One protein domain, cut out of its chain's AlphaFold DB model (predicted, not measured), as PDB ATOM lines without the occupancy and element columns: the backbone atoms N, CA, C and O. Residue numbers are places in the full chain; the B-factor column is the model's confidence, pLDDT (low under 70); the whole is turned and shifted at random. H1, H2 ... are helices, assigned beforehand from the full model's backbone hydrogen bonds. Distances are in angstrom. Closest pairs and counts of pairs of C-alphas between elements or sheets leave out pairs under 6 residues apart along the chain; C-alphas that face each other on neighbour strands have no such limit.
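AT A GLANCE: This is residues 67 to 101 and 154 to 266 of the 716 residues of an uncharacterized protein of Chytriomyces confervae (UniProt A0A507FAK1). One long helix, H1, runs through the body like a post, and shorter helices H3, H4, H5 and H6 pack on one side of it at different levels, with H7 packed on H4. H2 lies across the end of H1 near Leu 91, H8 lies near its other end, and residues 154 to 164 stick out as a free arm. The printed part has 148 residues with eight named helices, H1 to H8 in chain order, and no named strand; its class is all helix. It is compact, with a radius of gyration of the C-alphas of 16.5 A, and spans 46 by 46 by 29 A; the body without the arm spans 46 by 25 by 24 A.

IN THESE COORDINATES: H1, residues 67 to 91, begins at C-alpha 67 (-8.637, 43.225, -8.147), ends at C-alpha 91 (-20.039, 36.061, -41.494) and is 36.0 A long. After the cut come H2, residues 164 to 175, 16.9 A long, and H3, residues 185 to 195, 15.4 A. H4, residues 210 to 221, is 16.7 A long, and H5, residues 223 to 230, is 10.4 A. The short helices are H6, residues 241 to 245, H7, residues 248 to 251, and H8, residues 260 to 265, which ends at C-alpha 265 (-21.592, 42.723, -15.992).

HOW THE PARTS SIT: H1 is the hub, touching five helices. Its residues 78 to 85 touch H3, closest at the C-alphas of Ile 85 and Ser 190, 6.8 A, at a steep tilt of 58 degrees, opposite ways. H4 touches H1 at a steep tilt of 48 degrees, the same way, with the C-alphas of Thr 81 and Val 216 closest at 6.6 A. H5 touches residues 84 to 91 of H1, about perpendicular at 76 degrees, with the C-alphas of Met 88 and Cys 228 closest at 6.1 A. H6 touches residues 73 to 81 of H1, the closest C-alphas being those of Cys 80 and Cys 241, 5.4 A. H7 touches H4, with the C-alphas of Val 213 and Lys 249 closest at 6.7 A. H3 and H4 touch with 17 pairs of C-alphas within 8 A, the closest those of Ala 189 and Ala 215, 4.5 A. H2 is close to H1 but not clearly touching, with the C-alphas of Leu 91 and Ala 170 closest at 7.2 A; H8 likewise, with those of Phe 69 and Ile 263 closest at 6.4 A. H2 and H8 are apart. Every O i to N i+4 pair is within hydrogen-bond range in H2, H3, H4, H5, H6 and H8, and 20 of 21 in H1; H7 is too short for such a pair.

THE WHOLE: The C-alphas farthest apart, those of Ile 154 and Asp 255, are 49.6 A apart. Residues 102 to 153 are not printed, and C-alphas 101 and 154 are 39.2 A apart across this cut. The link from H3 to H4, residues 196 to 209, is long. Mean pLDDT of the printed part is 87.4; residues 154 to 162 and residue 180 are under 70.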
ATOM      1  N   THR A  67      -9.849  43.488  -7.353       89.19
ATOM      2  CA  THR A  67      -8.637  43.225  -8.147       89.19
ATOM      3  C   THR A  67      -8.753  41.939  -8.972       89.19
ATOM      4  O   THR A  67      -8.369  41.933 -10.138       89.19
ATOM      5  N   ALA A  68      -9.343  40.868  -8.431       90.81
ATOM      6  CA  ALA A  68      -9.593  39.642  -9.197       90.81
ATOM      7  C   ALA A  68     -10.628  39.850 -10.325       90.81
ATOM      8  O   ALA A  68     -10.450  39.372 -11.451       90.81
ATOM      9  N   PHE A  69     -11.691  40.617 -10.060       93.69
ATOM     10  CA  PHE A  69     -12.667  40.987 -11.088       93.69
ATOM     11  C   PHE A  69     -12.054  41.861 -12.171       93.69
ATOM     12  O   PHE A  69     -12.382  41.677 -13.337       93.69
ATOM     13  N   ARG A  70     -11.114  42.742 -11.827       92.88
ATOM     14  CA  ARG A  70     -10.392  43.553 -12.807       92.88
ATOM     15  C   ARG A  70      -9.699  42.691 -13.862       92.88
ATOM     16  O   ARG A  70      -9.892  42.914 -15.051       92.88
ATOM     17  N   THR A  71      -8.954  41.675 -13.440       92.00
ATOM     18  CA  THR A  71      -8.315  40.719 -14.355       92.00
ATOM     19  C   THR A  71      -9.338  40.018 -15.257       92.00
ATOM     20  O   THR A  71      -9.117  39.840 -16.458       92.00
ATOM     21  N   THR A  72     -10.501  39.677 -14.699       93.44
ATOM     22  CA  THR A  72     -11.597  39.055 -15.456       93.44
ATOM     23  C   THR A  72     -12.208  40.023 -16.475       93.44
ATOM     24  O   THR A  72     -12.472  39.622 -17.606       93.44
ATOM     25  N   ILE A  73     -12.368  41.304 -16.126       95.06
ATOM     26  CA  ILE A  73     -12.863  42.357 -17.027       95.06
ATOM     27  C   ILE A  73     -11.922  42.528 -18.220       95.06
ATOM     28  O   ILE A  73     -12.383  42.503 -19.358       95.06
ATOM     29  N   LEU A  74     -10.609  42.626 -17.987       94.44
ATOM     30  CA  LEU A  74      -9.624  42.730 -19.072       94.44
ATOM     31  C   LEU A  74      -9.665  41.496 -19.988       94.44
ATOM     32  O   LEU A  74      -9.628  41.617 -21.212       94.44
ATOM     33  N   THR A  75      -9.837  40.310 -19.401       93.62
ATOM     34  CA  THR A  75     -10.018  39.066 -20.161       93.62
ATOM     35  C   THR A  75     -11.306  39.098 -20.990       93.62
ATOM     36  O   THR A  75     -11.305  38.670 -22.145       93.62
ATOM     37  N   ASN A  76     -12.409  39.624 -20.443       94.69
ATOM     38  CA  ASN A  76     -13.666  39.784 -21.174       94.69
ATOM     39  C   ASN A  76     -13.533  40.781 -22.329       94.69
ATOM     40  O   ASN A  76     -14.027  40.470 -23.408       94.69
ATOM     41  N   VAL A  77     -12.844  41.914 -22.141       95.69
ATOM     42  CA  VAL A  77     -12.553  42.886 -23.213       95.69
ATOM     43  C   VAL A  77     -11.862  42.182 -24.379       95.69
ATOM     44  O   VAL A  77     -12.402  42.163 -25.482       95.69
ATOM     45  N   MET A  78     -10.741  41.504 -24.114       94.75
ATOM     46  CA  MET A  78      -9.983  40.798 -25.152       94.75
ATOM     47  C   MET A  78     -10.798  39.690 -25.823       94.75
ATOM     48  O   MET A  78     -10.822  39.587 -27.049       94.75
ATOM     49  N   THR A  79     -11.517  38.886 -25.036       93.44
ATOM     50  CA  THR A  79     -12.350  37.792 -25.561       93.44
ATOM     51  C   THR A  79     -13.471  38.325 -26.455       93.44
ATOM     52  O   THR A  79     -13.728  37.755 -27.515       93.44
ATOM     53  N   CYS A  80     -14.121  39.426 -26.068       95.69
ATOM     54  CA  CYS A  80     -15.180  40.054 -26.856       95.69
ATOM     55  C   CYS A  80     -14.637  40.604 -28.179       95.69
ATOM     56  O   CYS A  80     -15.200  40.310 -29.232       95.69
ATOM     57  N   THR A  81     -13.516  41.333 -28.145       95.81
ATOM     58  CA  THR A  81     -12.883  41.867 -29.358       95.81
ATOM     59  C   THR A  81     -12.452  40.748 -30.307       95.81
ATOM     60  O   THR A  81     -12.778  40.791 -31.490       95.81
ATOM     61  N   LEU A  82     -11.788  39.703 -29.800       94.12
ATOM     62  CA  LEU A  82     -11.380  38.550 -30.612       94.12
ATOM     63  C   LEU A  82     -12.580  37.798 -31.201       94.12
ATOM     64  O   LEU A  82     -12.535  37.396 -32.363       94.12
ATOM     65  N   SER A  83     -13.660  37.636 -30.432       94.31
ATOM     66  CA  SER A  83     -14.885  36.980 -30.906       94.31
ATOM     67  C   SER A  83     -15.520  37.754 -32.061       94.31
ATOM     68  O   SER A  83     -15.873  37.147 -33.066       94.31
ATOM     69  N   LEU A  84     -15.590  39.088 -31.968       95.25
ATOM     70  CA  LEU A  84     -16.095  39.947 -33.047       95.25
ATOM     71  C   LEU A  84     -15.226  39.871 -34.304       95.25
ATOM     72  O   LEU A  84     -15.753  39.718 -35.405       95.25
ATOM     73  N   ILE A  85     -13.902  39.931 -34.144       93.38
ATOM     74  CA  ILE A  85     -12.965  39.826 -35.264       93.38
ATOM     75  C   ILE A  85     -13.115  38.468 -35.970       93.38
ATOM     76  O   ILE A  85     -13.150  38.405 -37.197       93.38
ATOM     77  N   ASN A  86     -13.195  37.371 -35.215       92.56
ATOM     78  CA  ASN A  86     -13.365  36.035 -35.788       92.56
ATOM     79  C   ASN A  86     -14.745  35.871 -36.443       92.56
ATOM     80  O   ASN A  86     -14.863  35.226 -37.485       92.56
ATOM     81  N   ALA A  87     -15.779  36.486 -35.867       91.19
ATOM     82  CA  ALA A  87     -17.121  36.485 -36.427       91.19
ATOM     83  C   ALA A  87     -17.213  37.262 -37.748       91.19
ATOM     84  O   ALA A  87     -17.955  36.842 -38.629       91.19
ATOM     85  N   MET A  88     -16.425  38.327 -37.950       90.50
ATOM     86  CA  MET A  88     -16.363  39.000 -39.257       90.50
ATOM     87  C   MET A  88     -15.899  38.057 -40.367       90.50
ATOM     88  O   MET A  88     -16.463  38.074 -41.458       90.50
ATOM     89  N   ASP A  89     -14.902  37.218 -40.081       87.56
ATOM     90  CA  ASP A  89     -14.406  36.226 -41.037       87.56
ATOM     91  C   ASP A  89     -15.469  35.139 -41.295       87.56
ATOM     92  O   ASP A  89     -15.725  34.781 -42.445       87.56
ATOM     93  N   MET A  90     -16.148  34.666 -40.241       88.19
ATOM     94  CA  MET A  90     -17.235  33.678 -40.336       88.19
ATOM     95  C   MET A  90     -18.432  34.200 -41.147       88.19
ATOM     96  O   MET A  90     -18.917  33.521 -42.049       88.19
ATOM     97  N   LEU A  91     -18.895  35.415 -40.846       88.06
ATOM     98  CA  LEU A  91     -20.039  36.061 -41.494       88.06
ATOM     99  C   LEU A  91     -19.672  36.744 -42.819       88.06
ATOM    100  O   LEU A  91     -20.559  37.277 -43.493       88.06
ATOM    101  N   ARG A  92     -18.384  36.725 -43.194       90.44
ATOM    102  CA  ARG A  92     -17.819  37.366 -44.390       90.44
ATOM    103  C   ARG A  92     -18.194  38.850 -44.475       90.44
ATOM    104  O   ARG A  92     -18.750  39.300 -45.472       90.44
ATOM    105  N   ILE A  93     -17.907  39.613 -43.424       90.56
ATOM    106  CA  ILE A  93     -18.161  41.060 -43.348       90.56
ATOM    107  C   ILE A  93     -16.825  41.799 -43.528       90.56
ATOM    108  O   ILE A  93     -15.883  41.499 -42.794       90.56
ATOM    109  N   PRO A  94     -16.689  42.732 -44.491       91.19
ATOM    110  CA  PRO A  94     -15.459  43.504 -44.644       91.19
ATOM    111  C   PRO A  94     -15.352  44.608 -43.584       91.19
ATOM    112  O   PRO A  94     -16.366  45.117 -43.102       91.19
ATOM    113  N   PHE A  95     -14.124  45.002 -43.245       91.25
ATOM    114  CA  PHE A  95     -13.881  46.190 -42.422       91.25
ATOM    115  C   PHE A  95     -14.429  47.439 -43.120       91.25
ATOM    116  O   PHE A  95     -14.380  47.551 -44.348       91.25
ATOM    117  N   GLY A  96     -14.987  48.363 -42.341       88.19
ATOM    118  CA  GLY A  96     -15.596  49.585 -42.864       88.19
ATOM    119  C   GLY A  96     -16.955  49.397 -43.561       88.19
ATOM    120  O   GLY A  96     -17.450  50.346 -44.168       88.19
ATOM    121  N   PHE A  97     -17.576  48.212 -43.499       88.56
ATOM    122  CA  PHE A  97     -18.896  47.983 -44.097       88.56
ATOM    123  C   PHE A  97     -19.972  48.868 -43.451       88.56
ATOM    124  O   PHE A  97     -20.203  48.783 -42.247       88.56
ATOM    125  N   ASP A  98     -20.651  49.693 -44.251       85.12
ATOM    126  CA  ASP A  98     -21.754  50.539 -43.789       85.12
ATOM    127  C   ASP A  98     -23.109  49.975 -44.263       85.12
ATOM    128  O   ASP A  98     -23.395  50.001 -45.464       85.12
ATOM    129  N   PRO A  99     -23.956  49.475 -43.342       81.50
ATOM    130  CA  PRO A  99     -25.265  48.919 -43.677       81.50
ATOM    131  C   PRO A  99     -26.300  49.973 -44.101       81.50
ATOM    132  O   PRO A  99     -27.355  49.595 -44.606       81.50
ATOM    133  N   ASN A 100     -26.036  51.268 -43.892       82.56
ATOM    134  CA  ASN A 100     -26.975  52.348 -44.219       82.56
ATOM    135  C   ASN A 100     -26.832  52.859 -45.658       82.56
ATOM    136  O   ASN A 100     -27.646  53.667 -46.109       82.56
ATOM    137  N   LEU A 101     -25.798  52.420 -46.381       76.25
ATOM    138  CA  LEU A 101     -25.630  52.778 -47.782       76.25
ATOM    139  C   LEU A 101     -26.687  52.066 -48.643       76.25
ATOM    140  O   LEU A 101     -26.948  50.879 -48.425       76.25
ATOM    141  N   ILE A 154     -42.787  22.537 -28.147       52.41
ATOM    142  CA  ILE A 154     -41.339  22.728 -28.167       52.41
ATOM    143  C   ILE A 154     -40.903  22.687 -29.629       52.41
ATOM    144  O   ILE A 154     -40.665  21.628 -30.202       52.41
ATOM    145  N   GLU A 155     -40.882  23.860 -30.255       59.31
ATOM    146  CA  GLU A 155     -40.525  24.010 -31.667       59.31
ATOM    147  C   GLU A 155     -39.052  23.636 -31.872       59.31
ATOM    148  O   GLU A 155     -38.173  24.090 -31.137       59.31
ATOM    149  N   SER A 156     -38.787  22.750 -32.833       50.97
ATOM    150  CA  SER A 156     -37.517  22.021 -32.892       50.97
ATOM    151  C   SER A 156     -36.461  22.630 -33.814       50.97
ATOM    152  O   SER A 156     -35.299  22.258 -33.681       50.97
ATOM    153  N   GLU A 157     -36.799  23.559 -34.716       52.00
ATOM    154  CA  GLU A 157     -35.834  24.084 -35.695       52.00
ATOM    155  C   GLU A 157     -36.037  25.571 -36.025       52.00
ATOM    156  O   GLU A 157     -37.155  26.034 -36.247       52.00
ATOM    157  N   ILE A 158     -34.925  26.315 -36.080       53.22
ATOM    158  CA  ILE A 158     -34.894  27.732 -36.467       53.22
ATOM    159  C   ILE A 158     -34.923  27.836 -38.001       53.22
ATOM    160  O   ILE A 158     -34.038  27.276 -38.659       53.22
ATOM    161  N   PRO A 159     -35.858  28.594 -38.601       52.84
ATOM    162  CA  PRO A 159     -35.846  28.853 -40.038       52.84
ATOM    163  C   PRO A 159     -34.567  29.595 -40.461       52.84
ATOM    164  O   PRO A 159     -34.257  30.668 -39.939       52.84
ATOM    165  N   LYS A 160     -33.825  29.065 -41.445       53.69
ATOM    166  CA  LYS A 160     -32.707  29.786 -42.080       53.69
ATOM    167  C   LYS A 160     -33.261  30.929 -42.924       53.69
ATOM    168  O   LYS A 160     -33.696  30.719 -44.054       53.69
ATOM    169  N   ILE A 161     -33.257  32.132 -42.371       59.16
ATOM    170  CA  ILE A 161     -33.773  33.315 -43.057       59.16
ATOM    171  C   ILE A 161     -32.638  34.018 -43.775       59.16
ATOM    172  O   ILE A 161     -31.649  34.438 -43.177       59.16
ATOM    173  N   GLU A 162     -32.778  34.126 -45.091       62.16
ATOM    174  CA  GLU A 162     -31.789  34.785 -45.925       62.16
ATOM    175  C   GLU A 162     -31.914  36.306 -45.800       62.16
ATOM    176  O   GLU A 162     -32.913  36.896 -46.206       62.16
ATOM    177  N   ASN A 163     -30.875  36.954 -45.272       77.00
ATOM    178  CA  ASN A 163     -30.789  38.409 -45.199       77.00
ATOM    179  C   ASN A 163     -30.100  38.966 -46.471       77.00
ATOM    180  O   ASN A 163     -28.911  38.693 -46.684       77.00
ATOM    181  N   PRO A 164     -30.787  39.760 -47.321       80.31
ATOM    182  CA  PRO A 164     -30.204  40.323 -48.545       80.31
ATOM    183  C   PRO A 164     -28.960  41.185 -48.292       80.31
ATOM    184  O   PRO A 164     -27.996  41.133 -49.057       80.31
ATOM    185  N   LEU A 165     -28.939  41.932 -47.184       84.62
ATOM    186  CA  LEU A 165     -27.803  42.764 -46.792       84.62
ATOM    187  C   LEU A 165     -26.594  41.907 -46.389       84.62
ATOM    188  O   LEU A 165     -25.460  42.233 -46.735       84.62
ATOM    189  N   ALA A 166     -26.834  40.766 -45.736       83.62
ATOM    190  CA  ALA A 166     -25.782  39.804 -45.415       83.62
ATOM    191  C   ALA A 166     -25.168  39.183 -46.683       83.62
ATOM    192  O   ALA A 166     -23.948  39.032 -46.763       83.62
ATOM    193  N   LYS A 167     -25.988  38.882 -47.704       84.44
ATOM    194  CA  LYS A 167     -25.495  38.428 -49.019       84.44
ATOM    195  C   LYS A 167     -24.611  39.490 -49.681       84.44
ATOM    196  O   LYS A 167     -23.543  39.160 -50.199       84.44
ATOM    197  N   TYR A 168     -25.023  40.757 -49.622       85.25
ATOM    198  CA  TYR A 168     -24.244  41.874 -50.155       85.25
ATOM    199  C   TYR A 168     -22.901  42.051 -49.427       85.25
ATOM    200  O   TYR A 168     -21.858  42.115 -50.082       85.25
ATOM    201  N   ALA A 169     -22.898  42.027 -48.090       85.88
ATOM    202  CA  ALA A 169     -21.674  42.073 -47.288       85.88
ATOM    203  C   ALA A 169     -20.697  40.945 -47.675       85.88
ATOM    204  O   ALA A 169     -19.528  41.210 -47.955       85.88
ATOM    205  N   ALA A 170     -21.196  39.711 -47.817       86.19
ATOM    206  CA  ALA A 170     -20.394  38.554 -48.216       86.19
ATOM    207  C   ALA A 170     -19.816  38.652 -49.641       86.19
ATOM    208  O   ALA A 170     -18.750  38.087 -49.911       86.19
ATOM    209  N   LYS A 171     -20.498  39.344 -50.566       85.56
ATOM    210  CA  LYS A 171     -19.986  39.635 -51.920       85.56
ATOM    211  C   LYS A 171     -18.884  40.698 -51.866       85.56
ATOM    212  O   LYS A 171     -17.825  40.512 -52.465       85.56
ATOM    213  N   MET A 172     -19.084  41.763 -51.086       84.00
ATOM    214  CA  MET A 172     -18.082  42.815 -50.869       84.00
ATOM    215  C   MET A 172     -16.813  42.278 -50.201       84.00
ATOM    216  O   MET A 172     -15.714  42.579 -50.663       84.00
ATOM    217  N   TYR A 173     -16.948  41.419 -49.185       86.62
ATOM    218  CA  TYR A 173     -15.819  40.761 -48.518       86.62
ATOM    219  C   TYR A 173     -14.944  39.960 -49.490       86.62
ATOM    220  O   TYR A 173     -13.716  40.043 -49.440       86.62
ATOM    221  N   ARG A 174     -15.564  39.229 -50.427       85.81
ATOM    222  CA  ARG A 174     -14.837  38.518 -51.490       85.81
ATOM    223  C   ARG A 174     -14.114  39.483 -52.430       85.81
ATOM    224  O   ARG A 174     -12.946  39.262 -52.739       85.81
ATOM    225  N   LYS A 175     -14.767  40.580 -52.829       84.25
ATOM    226  CA  LYS A 175     -14.193  41.596 -53.730       84.25
ATOM    227  C   LYS A 175     -12.956  42.284 -53.143       84.25
ATOM    228  O   LYS A 175     -12.003  42.533 -53.872       84.25
ATOM    229  N   VAL A 176     -12.941  42.552 -51.836       83.19
ATOM    230  CA  VAL A 176     -11.771  43.135 -51.144       83.19
ATOM    231  C   VAL A 176     -10.674  42.105 -50.828       83.19
ATOM    232  O   VAL A 176      -9.696  42.424 -50.158       83.19
ATOM    233  N   GLY A 177     -10.809  40.867 -51.319       75.12
ATOM    234  CA  GLY A 177      -9.799  39.816 -51.195       75.12
ATOM    235  C   GLY A 177      -9.807  39.071 -49.856       75.12
ATOM    236  O   GLY A 177      -8.820  38.416 -49.521       75.12
ATOM    237  N   GLY A 178     -10.909  39.152 -49.105       77.50
ATOM    238  CA  GLY A 178     -11.116  38.419 -47.859       77.50
ATOM    239  C   GLY A 178     -10.186  38.849 -46.723       77.50
ATOM    240  O   GLY A 178      -9.719  39.987 -46.666       77.50
ATOM    241  N   ARG A 179      -9.927  37.936 -45.784       71.94
ATOM    242  CA  ARG A 179      -9.186  38.209 -44.542       71.94
ATOM    243  C   ARG A 179      -7.782  38.784 -44.756       71.94
ATOM    244  O   ARG A 179      -7.346  39.618 -43.973       71.94
ATOM    245  N   TYR A 180      -7.061  38.316 -45.775       69.75
ATOM    246  CA  TYR A 180      -5.610  38.528 -45.896       69.75
ATOM    247  C   TYR A 180      -5.203  39.721 -46.768       69.75
ATOM    248  O   TYR A 180      -4.023  40.057 -46.808       69.75
ATOM    249  N   LYS A 181      -6.143  40.337 -47.494       76.25
ATOM    250  CA  LYS A 181      -5.843  41.400 -48.472       76.25
ATOM    251  C   LYS A 181      -6.436  42.763 -48.115       76.25
ATOM    252  O   LYS A 181      -6.198  43.728 -48.835       76.25
ATOM    253  N   GLN A 182      -7.184  42.855 -47.017       81.50
ATOM    254  CA  GLN A 182      -7.711  44.124 -46.521       81.50
ATOM    255  C   GLN A 182      -6.599  44.929 -45.837       81.50
ATOM    256  O   GLN A 182      -5.866  44.398 -45.009       81.50
ATOM    257  N   THR A 183      -6.496  46.214 -46.173       78.75
ATOM    258  CA  THR A 183      -5.506  47.149 -45.616       78.75
ATOM    259  C   THR A 183      -6.207  48.350 -44.998       78.75
ATOM    260  O   THR A 183      -7.190  48.832 -45.564       78.75
ATOM    261  N   GLY A 184      -5.688  48.871 -43.889       86.00
ATOM    262  CA  GLY A 184      -6.224  50.058 -43.228       86.00
ATOM    263  C   GLY A 184      -6.289  49.905 -41.709       86.00
ATOM    264  O   GLY A 184      -5.947  48.852 -41.173       86.00
ATOM    265  N   PRO A 185      -6.797  50.928 -41.001       87.88
ATOM    266  CA  PRO A 185      -6.722  50.992 -39.543       87.88
ATOM    267  C   PRO A 185      -7.433  49.825 -38.837       87.88
ATOM    268  O   PRO A 185      -6.927  49.329 -37.837       87.88
ATOM    269  N   GLY A 186      -8.573  49.354 -39.361       88.81
ATOM    270  CA  GLY A 186      -9.310  48.208 -38.811       88.81
ATOM    271  C   GLY A 186      -8.541  46.881 -38.919       88.81
ATOM    272  O   GLY A 186      -8.277  46.259 -37.886       88.81
ATOM    273  N   PRO A 187      -8.140  46.445 -40.132       90.00
ATOM    274  CA  PRO A 187      -7.309  45.255 -40.325       90.00
ATOM    275  C   PRO A 187      -5.985  45.279 -39.547       90.00
ATOM    276  O   PRO A 187      -5.628  44.271 -38.935       90.00
ATOM    277  N   ASP A 188      -5.292  46.422 -39.516       91.31
ATOM    278  CA  ASP A 188      -4.010  46.570 -38.816       91.31
ATOM    279  C   ASP A 188      -4.193  46.426 -37.294       91.31
ATOM    280  O   ASP A 188      -3.494  45.646 -36.643       91.31
ATOM    281  N   ALA A 189      -5.205  47.090 -36.724       92.19
ATOM    282  CA  ALA A 189      -5.558  46.949 -35.312       92.19
ATOM    283  C   ALA A 189      -6.020  45.521 -34.963       92.19
ATOM    284  O   ALA A 189      -5.661  44.973 -33.922       92.19
ATOM    285  N   SER A 190      -6.772  44.873 -35.855       91.50
ATOM    286  CA  SER A 190      -7.186  43.473 -35.715       91.50
ATOM    287  C   SER A 190      -5.989  42.516 -35.659       91.50
ATOM    288  O   SER A 190      -5.991  41.576 -34.861       91.50
ATOM    289  N   ALA A 191      -4.939  42.767 -36.450       91.44
ATOM    290  CA  ALA A 191      -3.702  41.991 -36.411       91.44
ATOM    291  C   ALA A 191      -2.957  42.153 -35.075       91.44
ATOM    292  O   ALA A 191      -2.502  41.155 -34.516       91.44
ATOM    293  N   ILE A 192      -2.904  43.375 -34.531       93.06
ATOM    294  CA  ILE A 192      -2.326  43.664 -33.209       93.06
ATOM    295  C   ILE A 192      -3.068  42.887 -32.110       93.06
ATOM    296  O   ILE A 192      -2.444  42.178 -31.322       93.06
ATOM    297  N   VAL A 193      -4.406  42.950 -32.090       92.00
ATOM    298  CA  VAL A 193      -5.229  42.238 -31.093       92.00
ATOM    299  C   VAL A 193      -5.073  40.717 -31.216       92.00
ATOM    300  O   VAL A 193      -4.927  40.036 -30.206       92.00
ATOM    301  N   LYS A 194      -5.063  40.173 -32.443       90.81
ATOM    302  CA  LYS A 194      -4.840  38.737 -32.711       90.81
ATOM    303  C   LYS A 194      -3.436  38.265 -32.317       90.81
ATOM    304  O   LYS A 194      -3.269  37.086 -32.018       90.81
ATOM    305  N   GLY A 195      -2.441  39.153 -32.347       88.75
ATOM    306  CA  GLY A 195      -1.060  38.863 -31.960       88.75
ATOM    307  C   GLY A 195      -0.820  38.829 -30.450       88.75
ATOM    308  O   GLY A 195       0.233  38.361 -30.022       88.75
ATOM    309  N   PHE A 196      -1.771  39.305 -29.638       88.81
ATOM    310  CA  PHE A 196      -1.654  39.278 -28.184       88.81
ATOM    311  C   PHE A 196      -1.933  37.872 -27.635       88.81
ATOM    312  O   PHE A 196      -3.039  37.343 -27.773       88.81
ATOM    313  N   ASP A 197      -0.929  37.267 -26.999       82.75
ATOM    314  CA  ASP A 197      -1.042  35.917 -26.454       82.75
ATOM    315  C   ASP A 197      -1.891  35.893 -25.173       82.75
ATOM    316  O   ASP A 197      -1.472  36.339 -24.108       82.75
ATOM    317  N   MET A 198      -3.092  35.326 -25.283       81.38
ATOM    318  CA  MET A 198      -4.015  35.109 -24.166       81.38
ATOM    319  C   MET A 198      -3.892  33.707 -23.547       81.38
ATOM    320  O   MET A 198      -4.688  33.366 -22.671       81.38
ATOM    321  N   SER A 199      -2.931  32.876 -23.976       78.38
ATOM    322  CA  SER A 199      -2.842  31.455 -23.594       78.38
ATOM    323  C   SER A 199      -2.716  31.232 -22.085       78.38
ATOM    324  O   SER A 199      -3.251  30.255 -21.562       78.38
ATOM    325  N   PHE A 200      -2.052  32.146 -21.373       72.38
ATOM    326  CA  PHE A 200      -1.892  32.092 -19.914       72.38
ATOM    327  C   PHE A 200      -2.849  33.023 -19.155       72.38
ATOM    328  O   PHE A 200      -2.787  33.103 -17.928       72.38
ATOM    329  N   GLY A 201      -3.768  33.688 -19.863       78.12
ATOM    330  CA  GLY A 201      -4.617  34.734 -19.303       78.12
ATOM    331  C   GLY A 201      -3.823  35.964 -18.858       78.12
ATOM    332  O   GLY A 201      -2.618  36.067 -19.067       78.12
ATOM    333  N   ILE A 202      -4.523  36.915 -18.246       82.56
ATOM    334  CA  ILE A 202      -3.917  38.121 -17.668       82.56
ATOM    335  C   ILE A 202      -3.677  37.844 -16.184       82.56
ATOM    336  O   ILE A 202      -4.564  37.323 -15.505       82.56
ATOM    337  N   SER A 203      -2.498  38.170 -15.657       81.75
ATOM    338  CA  SER A 203      -2.197  37.927 -14.242       81.75
ATOM    339  C   SER A 203      -2.866  38.964 -13.322       81.75
ATOM    340  O   SER A 203      -3.162  40.089 -13.742       81.75
ATOM    341  N   PRO A 204      -3.115  38.647 -12.035       78.38
ATOM    342  CA  PRO A 204      -3.588  39.636 -11.069       78.38
ATOM    343  C   PRO A 204      -2.622  40.823 -10.951       78.38
ATOM    344  O   PRO A 204      -1.452  40.645 -10.624       78.38
ATOM    345  N   GLY A 205      -3.123  42.037 -11.196       74.88
ATOM    346  CA  GLY A 205      -2.325  43.271 -11.158       74.88
ATOM    347  C   GLY A 205      -1.599  43.619 -12.463       74.88
ATOM    348  O   GLY A 205      -0.958  44.665 -12.527       74.88
ATOM    349  N   GLU A 206      -1.718  42.790 -13.500       83.69
ATOM    350  CA  GLU A 206      -1.202  43.082 -14.838       83.69
ATOM    351  C   GLU A 206      -2.167  43.988 -15.622       83.69
ATOM    352  O   GLU A 206      -3.386  43.975 -15.419       83.69
ATOM    353  N   THR A 207      -1.614  44.804 -16.516       87.94
ATOM    354  CA  THR A 207      -2.352  45.769 -17.340       87.94
ATOM    355  C   THR A 207      -2.124  45.478 -18.812       87.94
ATOM    356  O   THR A 207      -1.027  45.078 -19.196       87.94
ATOM    357  N   LEU A 208      -3.127  45.736 -19.650       89.25
ATOM    358  CA  LEU A 208      -2.956  45.620 -21.096       89.25
ATOM    359  C   LEU A 208      -1.991  46.706 -21.610       89.25
ATOM    360  O   LEU A 208      -2.095  47.855 -21.171       89.25
ATOM    361  N   PRO A 209      -1.070  46.381 -22.537       91.94
ATOM    362  CA  PRO A 209      -0.235  47.389 -23.186       91.94
ATOM    363  C   PRO A 209      -1.090  48.439 -23.909       91.94
ATOM    364  O   PRO A 209      -2.096  48.095 -24.528       91.94
ATOM    365  N   ASN A 210      -0.665  49.708 -23.892       91.44
ATOM    366  CA  ASN A 210      -1.413  50.809 -24.522       91.44
ATOM    367  C   ASN A 210      -1.698  50.561 -26.012       91.44
ATOM    368  O   ASN A 210      -2.789  50.870 -26.476       91.44
ATOM    369  N   GLU A 211      -0.760  49.938 -26.730       93.88
ATOM    370  CA  GLU A 211      -0.926  49.560 -28.140       93.88
ATOM    371  C   GLU A 211      -2.127  48.621 -28.355       93.88
ATOM    372  O   GLU A 211      -2.899  48.798 -29.294       93.88
ATOM    373  N   ILE A 212      -2.354  47.672 -27.437       94.25
ATOM    374  CA  ILE A 212      -3.518  46.775 -27.480       94.25
ATOM    375  C   ILE A 212      -4.805  47.546 -27.182       94.25
ATOM    376  O   ILE A 212      -5.813  47.339 -27.850       94.25
ATOM    377  N   VAL A 213      -4.786  48.446 -26.194       93.88
ATOM    378  CA  VAL A 213      -5.966  49.239 -25.810       93.88
ATOM    379  C   VAL A 213      -6.409  50.157 -26.954       93.88
ATOM    380  O   VAL A 213      -7.603  50.245 -27.246       93.88
ATOM    381  N   GLU A 214      -5.459  50.804 -27.632       95.00
ATOM    382  CA  GLU A 214      -5.723  51.613 -28.825       95.00
ATOM    383  C   GLU A 214      -6.266  50.753 -29.972       95.00
ATOM    384  O   GLU A 214      -7.269  51.115 -30.589       95.00
ATOM    385  N   ALA A 215      -5.674  49.579 -30.208       95.88
ATOM    386  CA  ALA A 215      -6.149  48.655 -31.230       95.88
ATOM    387  C   ALA A 215      -7.586  48.166 -30.959       95.88
ATOM    388  O   ALA A 215      -8.417  48.163 -31.868       95.88
ATOM    389  N   VAL A 216      -7.925  47.825 -29.711       96.12
ATOM    390  CA  VAL A 216      -9.292  47.449 -29.305       96.12
ATOM    391  C   VAL A 216     -10.288  48.571 -29.606       96.12
ATOM    392  O   VAL A 216     -11.383  48.302 -30.102       96.12
ATOM    393  N   GLU A 217      -9.924  49.827 -29.343       95.94
ATOM    394  CA  GLU A 217     -10.793  50.970 -29.622       95.94
ATOM    395  C   GLU A 217     -11.002  51.182 -31.127       95.94
ATOM    396  O   GLU A 217     -12.127  51.444 -31.560       95.94
ATOM    397  N   VAL A 218      -9.939  51.062 -31.927       95.88
ATOM    398  CA  VAL A 218     -10.021  51.173 -33.391       95.88
ATOM    399  C   VAL A 218     -10.910  50.072 -33.963       95.88
ATOM    400  O   VAL A 218     -11.793  50.367 -34.764       95.88
ATOM    401  N   VAL A 219     -10.736  48.827 -33.504       95.69
ATOM    402  CA  VAL A 219     -11.581  47.695 -33.908       95.69
ATOM    403  C   VAL A 219     -13.037  47.952 -33.525       95.69
ATOM    404  O   VAL A 219     -13.916  47.807 -34.364       95.69
ATOM    405  N   TRP A 220     -13.319  48.373 -32.289       96.81
ATOM    406  CA  TRP A 220     -14.699  48.601 -31.855       96.81
ATOM    407  C   TRP A 220     -15.395  49.726 -32.635       96.81
ATOM    408  O   TRP A 220     -16.595  49.638 -32.881       96.81
ATOM    409  N   LYS A 221     -14.667  50.761 -33.066       95.69
ATOM    410  CA  LYS A 221     -15.224  51.872 -33.859       95.69
ATOM    411  C   LYS A 221     -15.443  51.546 -35.338       95.69
ATOM    412  O   LYS A 221     -16.091  52.339 -36.020       95.69
ATOM    413  N   ASP A 222     -14.903  50.441 -35.843       94.81
ATOM    414  CA  ASP A 222     -15.076  50.050 -37.240       94.81
ATOM    415  C   ASP A 222     -16.552  49.739 -37.547       94.81
ATOM    416  O   ASP A 222     -17.213  48.989 -36.823       94.81
ATOM    417  N   SER A 223     -17.086  50.304 -38.634       93.25
ATOM    418  CA  SER A 223     -18.495  50.123 -39.010       93.25
ATOM    419  C   SER A 223     -18.832  48.676 -39.382       93.25
ATOM    420  O   SER A 223     -19.931  48.210 -39.078       93.25
ATOM    421  N   GLY A 224     -17.877  47.925 -39.940       91.94
ATOM    422  CA  GLY A 224     -18.028  46.499 -40.215       91.94
ATOM    423  C   GLY A 224     -18.094  45.666 -38.936       91.94
ATOM    424  O   GLY A 224     -18.930  44.766 -38.838       91.94
ATOM    425  N   ILE A 225     -17.292  46.003 -37.919       94.75
ATOM    426  CA  ILE A 225     -17.392  45.399 -36.578       94.75
ATOM    427  C   ILE A 225     -18.737  45.732 -35.925       94.75
ATOM    428  O   ILE A 225     -19.368  44.840 -35.361       94.75
ATOM    429  N   GLN A 226     -19.216  46.975 -36.022       94.94
ATOM    430  CA  GLN A 226     -20.528  47.359 -35.485       94.94
ATOM    431  C   GLN A 226     -21.673  46.609 -36.181       94.94
ATOM    432  O   GLN A 226     -22.596  46.130 -35.521       94.94
ATOM    433  N   TYR A 227     -21.590  46.421 -37.500       92.25
ATOM    434  CA  TYR A 227     -22.540  45.588 -38.236       92.25
ATOM    435  C   TYR A 227     -22.441  44.103 -37.847       92.25
ATOM    436  O   TYR A 227     -23.463  43.431 -37.707       92.25
ATOM    437  N   CYS A 228     -21.230  43.592 -37.607       92.81
ATOM    438  CA  CYS A 228     -21.004  42.246 -37.074       92.81
ATOM    439  C   CYS A 228     -21.653  42.077 -35.689       92.81
ATOM    440  O   CYS A 228     -22.379  41.113 -35.459       92.81
ATOM    441  N   TYR A 229     -21.480  43.053 -34.793       93.44
ATOM    442  CA  TYR A 229     -22.122  43.076 -33.477       93.44
ATOM    443  C   TYR A 229     -23.656  43.108 -33.572       93.44
ATOM    444  O   TYR A 229     -24.333  42.408 -32.824       93.44
ATOM    445  N   ALA A 230     -24.227  43.847 -34.529       89.62
ATOM    446  CA  ALA A 230     -25.675  43.855 -34.762       89.62
ATOM    447  C   ALA A 230     -26.235  42.477 -35.173       89.62
ATOM    448  O   ALA A 230     -27.427  42.232 -35.012       89.62
ATOM    449  N   ARG A 231     -25.373  41.576 -35.664       88.06
ATOM    450  CA  ARG A 231     -25.677  40.183 -36.031       88.06
ATOM    451  C   ARG A 231     -25.140  39.176 -35.007       88.06
ATOM    452  O   ARG A 231     -24.922  38.009 -35.327       88.06
ATOM    453  N   ALA A 232     -24.929  39.606 -33.760       89.38
ATOM    454  CA  ALA A 232     -24.404  38.766 -32.681       89.38
ATOM    455  C   ALA A 232     -25.298  37.573 -32.299       89.38
ATOM    456  O   ALA A 232     -24.876  36.732 -31.514       89.38
ATOM    457  N   ASN A 233     -26.520  37.469 -32.822       85.25
ATOM    458  CA  ASN A 233     -27.359  36.278 -32.681       85.25
ATOM    459  C   ASN A 233     -26.892  35.101 -33.565       85.25
ATOM    460  O   ASN A 233     -27.237  33.959 -33.273       85.25
ATOM    461  N   GLU A 234     -26.099  35.357 -34.612       85.44
ATOM    462  CA  GLU A 234     -25.616  34.338 -35.561       85.44
ATOM    463  C   GLU A 234     -24.330  33.625 -35.104       85.44
ATOM    464  O   GLU A 234     -23.897  32.653 -35.721       85.44
ATOM    465  N   PHE A 235     -23.706  34.093 -34.023       87.81
ATOM    466  CA  PHE A 235     -22.509  33.498 -33.436       87.81
ATOM    467  C   PHE A 235     -22.521  33.642 -31.913       87.81
ATOM    468  O   PHE A 235     -23.427  34.216 -31.318       87.81
ATOM    469  N   GLN A 236     -21.516  33.078 -31.253       87.25
ATOM    470  CA  GLN A 236     -21.442  33.070 -29.797       87.25
ATOM    471  C   GLN A 236     -20.704  34.321 -29.318       87.25
ATOM    472  O   GLN A 236     -19.489  34.439 -29.490       87.25
ATOM    473  N   LEU A 237     -21.442  35.257 -28.722       90.81
ATOM    474  CA  LEU A 237     -20.900  36.484 -28.144       90.81
ATOM    475  C   LEU A 237     -21.415  36.682 -26.719       90.81
ATOM    476  O   LEU A 237     -22.577  36.423 -26.416       90.81
ATOM    477  N   VAL A 238     -20.537  37.166 -25.844       88.06
ATOM    478  CA  VAL A 238     -20.872  37.447 -24.447       88.06
ATOM    479  C   VAL A 238     -21.657  38.760 -24.341       88.06
ATOM    480  O   VAL A 238     -21.239  39.773 -24.898       88.06
ATOM    481  N   ASP A 239     -22.738  38.780 -23.553       87.38
ATOM    482  CA  ASP A 239     -23.627  39.951 -23.413       87.38
ATOM    483  C   ASP A 239     -22.923  41.226 -22.911       87.38
ATOM    484  O   ASP A 239     -23.341  42.341 -23.214       87.38
ATOM    485  N   CYS A 240     -21.832  41.093 -22.150       92.56
ATOM    486  CA  CYS A 240     -21.085  42.232 -21.614       92.56
ATOM    487  C   CYS A 240     -20.200  42.947 -22.651       92.56
ATOM    488  O   CYS A 240     -19.522  43.913 -22.303       92.56
ATOM    489  N   CYS A 241     -20.183  42.465 -23.899       94.88
ATOM    490  CA  CYS A 241     -19.339  42.966 -24.980       94.88
ATOM    491  C   CYS A 241     -19.478  44.482 -25.167       94.88
ATOM    492  O   CYS A 241     -18.524  45.217 -24.911       94.88
ATOM    493  N   ALA A 242     -20.671  44.976 -25.514       94.56
ATOM    494  CA  ALA A 242     -20.872  46.409 -25.720       94.56
ATOM    495  C   ALA A 242     -20.632  47.227 -24.444       94.56
ATOM    496  O   ALA A 242     -20.070  48.318 -24.515       94.56
ATOM    497  N   TYR A 243     -21.001  46.697 -23.272       95.25
ATOM    498  CA  TYR A 243     -20.810  47.385 -21.993       95.25
ATOM    499  C   TYR A 243     -19.336  47.737 -21.739       95.25
ATOM    500  O   TYR A 243     -19.023  48.883 -21.410       95.25
ATOM    501  N   PHE A 244     -18.426  46.776 -21.932       97.00
ATOM    502  CA  PHE A 244     -16.999  47.005 -21.711       97.00
ATOM    503  C   PHE A 244     -16.306  47.672 -22.895       97.00
ATOM    504  O   PHE A 244     -15.480  48.555 -22.671       97.00
ATOM    505  N   LEU A 245     -16.636  47.318 -24.142       96.50
ATOM    506  CA  LEU A 245     -15.965  47.899 -25.312       96.50
ATOM    507  C   LEU A 245     -16.279  49.390 -25.492       96.50
ATOM    508  O   LEU A 245     -15.381  50.163 -25.823       96.50
ATOM    509  N   ASN A 246     -17.492  49.837 -25.143       96.38
ATOM    510  CA  ASN A 246     -17.830  51.268 -25.105       96.38
ATOM    511  C   ASN A 246     -16.983  52.065 -24.099       96.38
ATOM    512  O   ASN A 246     -16.824  53.275 -24.245       96.38
ATOM    513  N   ARG A 247     -16.434  51.393 -23.081       96.00
ATOM    514  CA  ARG A 247     -15.611  51.978 -22.014       96.00
ATOM    515  C   ARG A 247     -14.184  51.430 -22.013       96.00
ATOM    516  O   ARG A 247     -13.486  51.584 -21.015       96.00
ATOM    517  N   ALA A 248     -13.720  50.835 -23.118       93.75
ATOM    518  CA  ALA A 248     -12.435  50.133 -23.181       93.75
ATOM    519  C   ALA A 248     -11.267  50.999 -22.674       93.75
ATOM    520  O   ALA A 248     -10.458  50.546 -21.868       93.75
ATOM    521  N   LYS A 249     -11.242  52.280 -23.064       92.00
ATOM    522  CA  LYS A 249     -10.244  53.263 -22.614       92.00
ATOM    523  C   LYS A 249     -10.214  53.489 -21.108       92.00
ATOM    524  O   LYS A 249      -9.138  53.718 -20.572       92.00
ATOM    525  N   GLU A 250     -11.372  53.485 -20.460       94.12
ATOM    526  CA  GLU A 250     -11.522  53.717 -19.023       94.12
ATOM    527  C   GLU A 250     -11.135  52.454 -18.247       94.12
ATOM    528  O   GLU A 250     -10.272  52.499 -17.374       94.12
ATOM    529  N   VAL A 251     -11.725  51.311 -18.612       94.25
ATOM    530  CA  VAL A 251     -11.580  50.051 -17.862       94.25
ATOM    531  C   VAL A 251     -10.192  49.418 -18.001       94.25
ATOM    532  O   VAL A 251      -9.791  48.625 -17.149       94.25
ATOM    533  N   CYS A 252      -9.445  49.769 -19.053       93.44
ATOM    534  CA  CYS A 252      -8.080  49.285 -19.267       93.44
ATOM    535  C   CYS A 252      -6.998  50.157 -18.603       93.44
ATOM    536  O   CYS A 252      -5.830  49.771 -18.645       93.44
ATOM    537  N   GLN A 253      -7.339  51.293 -17.974       91.56
ATOM    538  CA  GLN A 253      -6.338  52.156 -17.325       91.56
ATOM    539  C   GLN A 253      -5.631  51.450 -16.158       91.56
ATOM    540  O   GLN A 253      -6.306  50.786 -15.371       91.56
ATOM    541  N   PRO A 254      -4.309  51.614 -15.960       88.69
ATOM    542  CA  PRO A 254      -3.545  50.937 -14.904       88.69
ATOM    543  C   PRO A 254      -4.064  51.119 -13.471       88.69
ATOM    544  O   PRO A 254      -3.972  50.205 -12.660       88.69
ATOM    545  N   ASP A 255      -4.688  52.244 -13.158       89.81
ATOM    546  CA  ASP A 255      -5.224  52.595 -11.839       89.81
ATOM    547  C   ASP A 255      -6.736  52.337 -11.693       89.81
ATOM    548  O   ASP A 255      -7.309  52.564 -10.628       89.81
ATOM    549  N   TYR A 256      -7.383  51.801 -12.730       92.69
ATOM    550  CA  TYR A 256      -8.819  51.545 -12.744       92.69
ATOM    551  C   TYR A 256      -9.296  50.611 -11.616       92.69
ATOM    552  O   TYR A 256      -8.824  49.481 -11.457       92.69
ATOM    553  N   ASN A 257     -10.295  51.046 -10.854       92.06
ATOM    554  CA  ASN A 257     -10.924  50.227  -9.822       92.06
ATOM    555  C   ASN A 257     -12.341  49.831 -10.270       92.06
ATOM    556  O   ASN A 257     -13.180  50.725 -10.401       92.06
ATOM    557  N   PRO A 258     -12.634  48.531 -10.475       95.25
ATOM    558  CA  PRO A 258     -13.954  48.098 -10.920       95.25
ATOM    559  C   PRO A 258     -15.072  48.545  -9.977       95.25
ATOM    560  O   PRO A 258     -14.996  48.367  -8.755       95.25
ATOM    561  N   THR A 259     -16.135  49.093 -10.557       94.88
ATOM    562  CA  THR A 259     -17.361  49.416  -9.829       94.88
ATOM    563  C   THR A 259     -18.207  48.161  -9.620       94.88
ATOM    564  O   THR A 259     -17.999  47.119 -10.245       94.88
ATOM    565  N   GLU A 260     -19.209  48.249  -8.746       93.94
ATOM    566  CA  GLU A 260     -20.171  47.160  -8.541       93.94
ATOM    567  C   GLU A 260     -20.923  46.816  -9.834       93.94
ATOM    568  O   GLU A 260     -21.162  45.640 -10.107       93.94
ATOM    569  N   GLN A 261     -21.212  47.818 -10.674       94.44
ATOM    570  CA  GLN A 261     -21.843  47.601 -11.973       94.44
ATOM    571  C   GLN A 261     -20.924  46.820 -12.920       94.44
ATOM    572  O   GLN A 261     -21.392  45.922 -13.622       94.44
ATOM    573  N   ASP A 262     -19.617  47.089 -12.904       95.62
ATOM    574  CA  ASP A 262     -18.655  46.337 -13.716       95.62
ATOM    575  C   ASP A 262     -18.594  44.876 -13.260       95.62
ATOM    576  O   ASP A 262     -18.657  43.961 -14.081       95.62
ATOM    577  N   ILE A 263     -18.575  44.635 -11.946       95.56
ATOM    578  CA  ILE A 263     -18.587  43.283 -11.367       95.56
ATOM    579  C   ILE A 263     -19.845  42.515 -11.786       95.56
ATOM    580  O   ILE A 263     -19.751  41.337 -12.144       95.56
ATOM    581  N   LEU A 264     -21.014  43.163 -11.782       94.25
ATOM    582  CA  LEU A 264     -22.279  42.557 -12.206       94.25
ATOM    583  C   LEU A 264     -22.282  42.161 -13.687       94.25
ATOM    584  O   LEU A 264     -22.774  41.081 -14.020       94.25
ATOM    585  N   ASN A 265     -21.688  42.987 -14.552       94.31
ATOM    586  CA  ASN A 265     -21.592  42.723 -15.992       94.31
ATOM    587  C   ASN A 265     -20.442  41.774 -16.357       94.31
ATOM    588  O   ASN A 265     -20.451  41.182 -17.428       94.31
ATOM    589  N   THR A 266     -19.463  41.580 -15.472       94.31
ATOM    590  CA  THR A 266     -18.320  40.694 -15.728       94.31
ATOM    591  C   THR A 266     -18.770  39.243 -15.923       94.31
ATOM    592  O   THR A 266     -19.464  38.669 -15.072       94.31
TER     593      THR A 266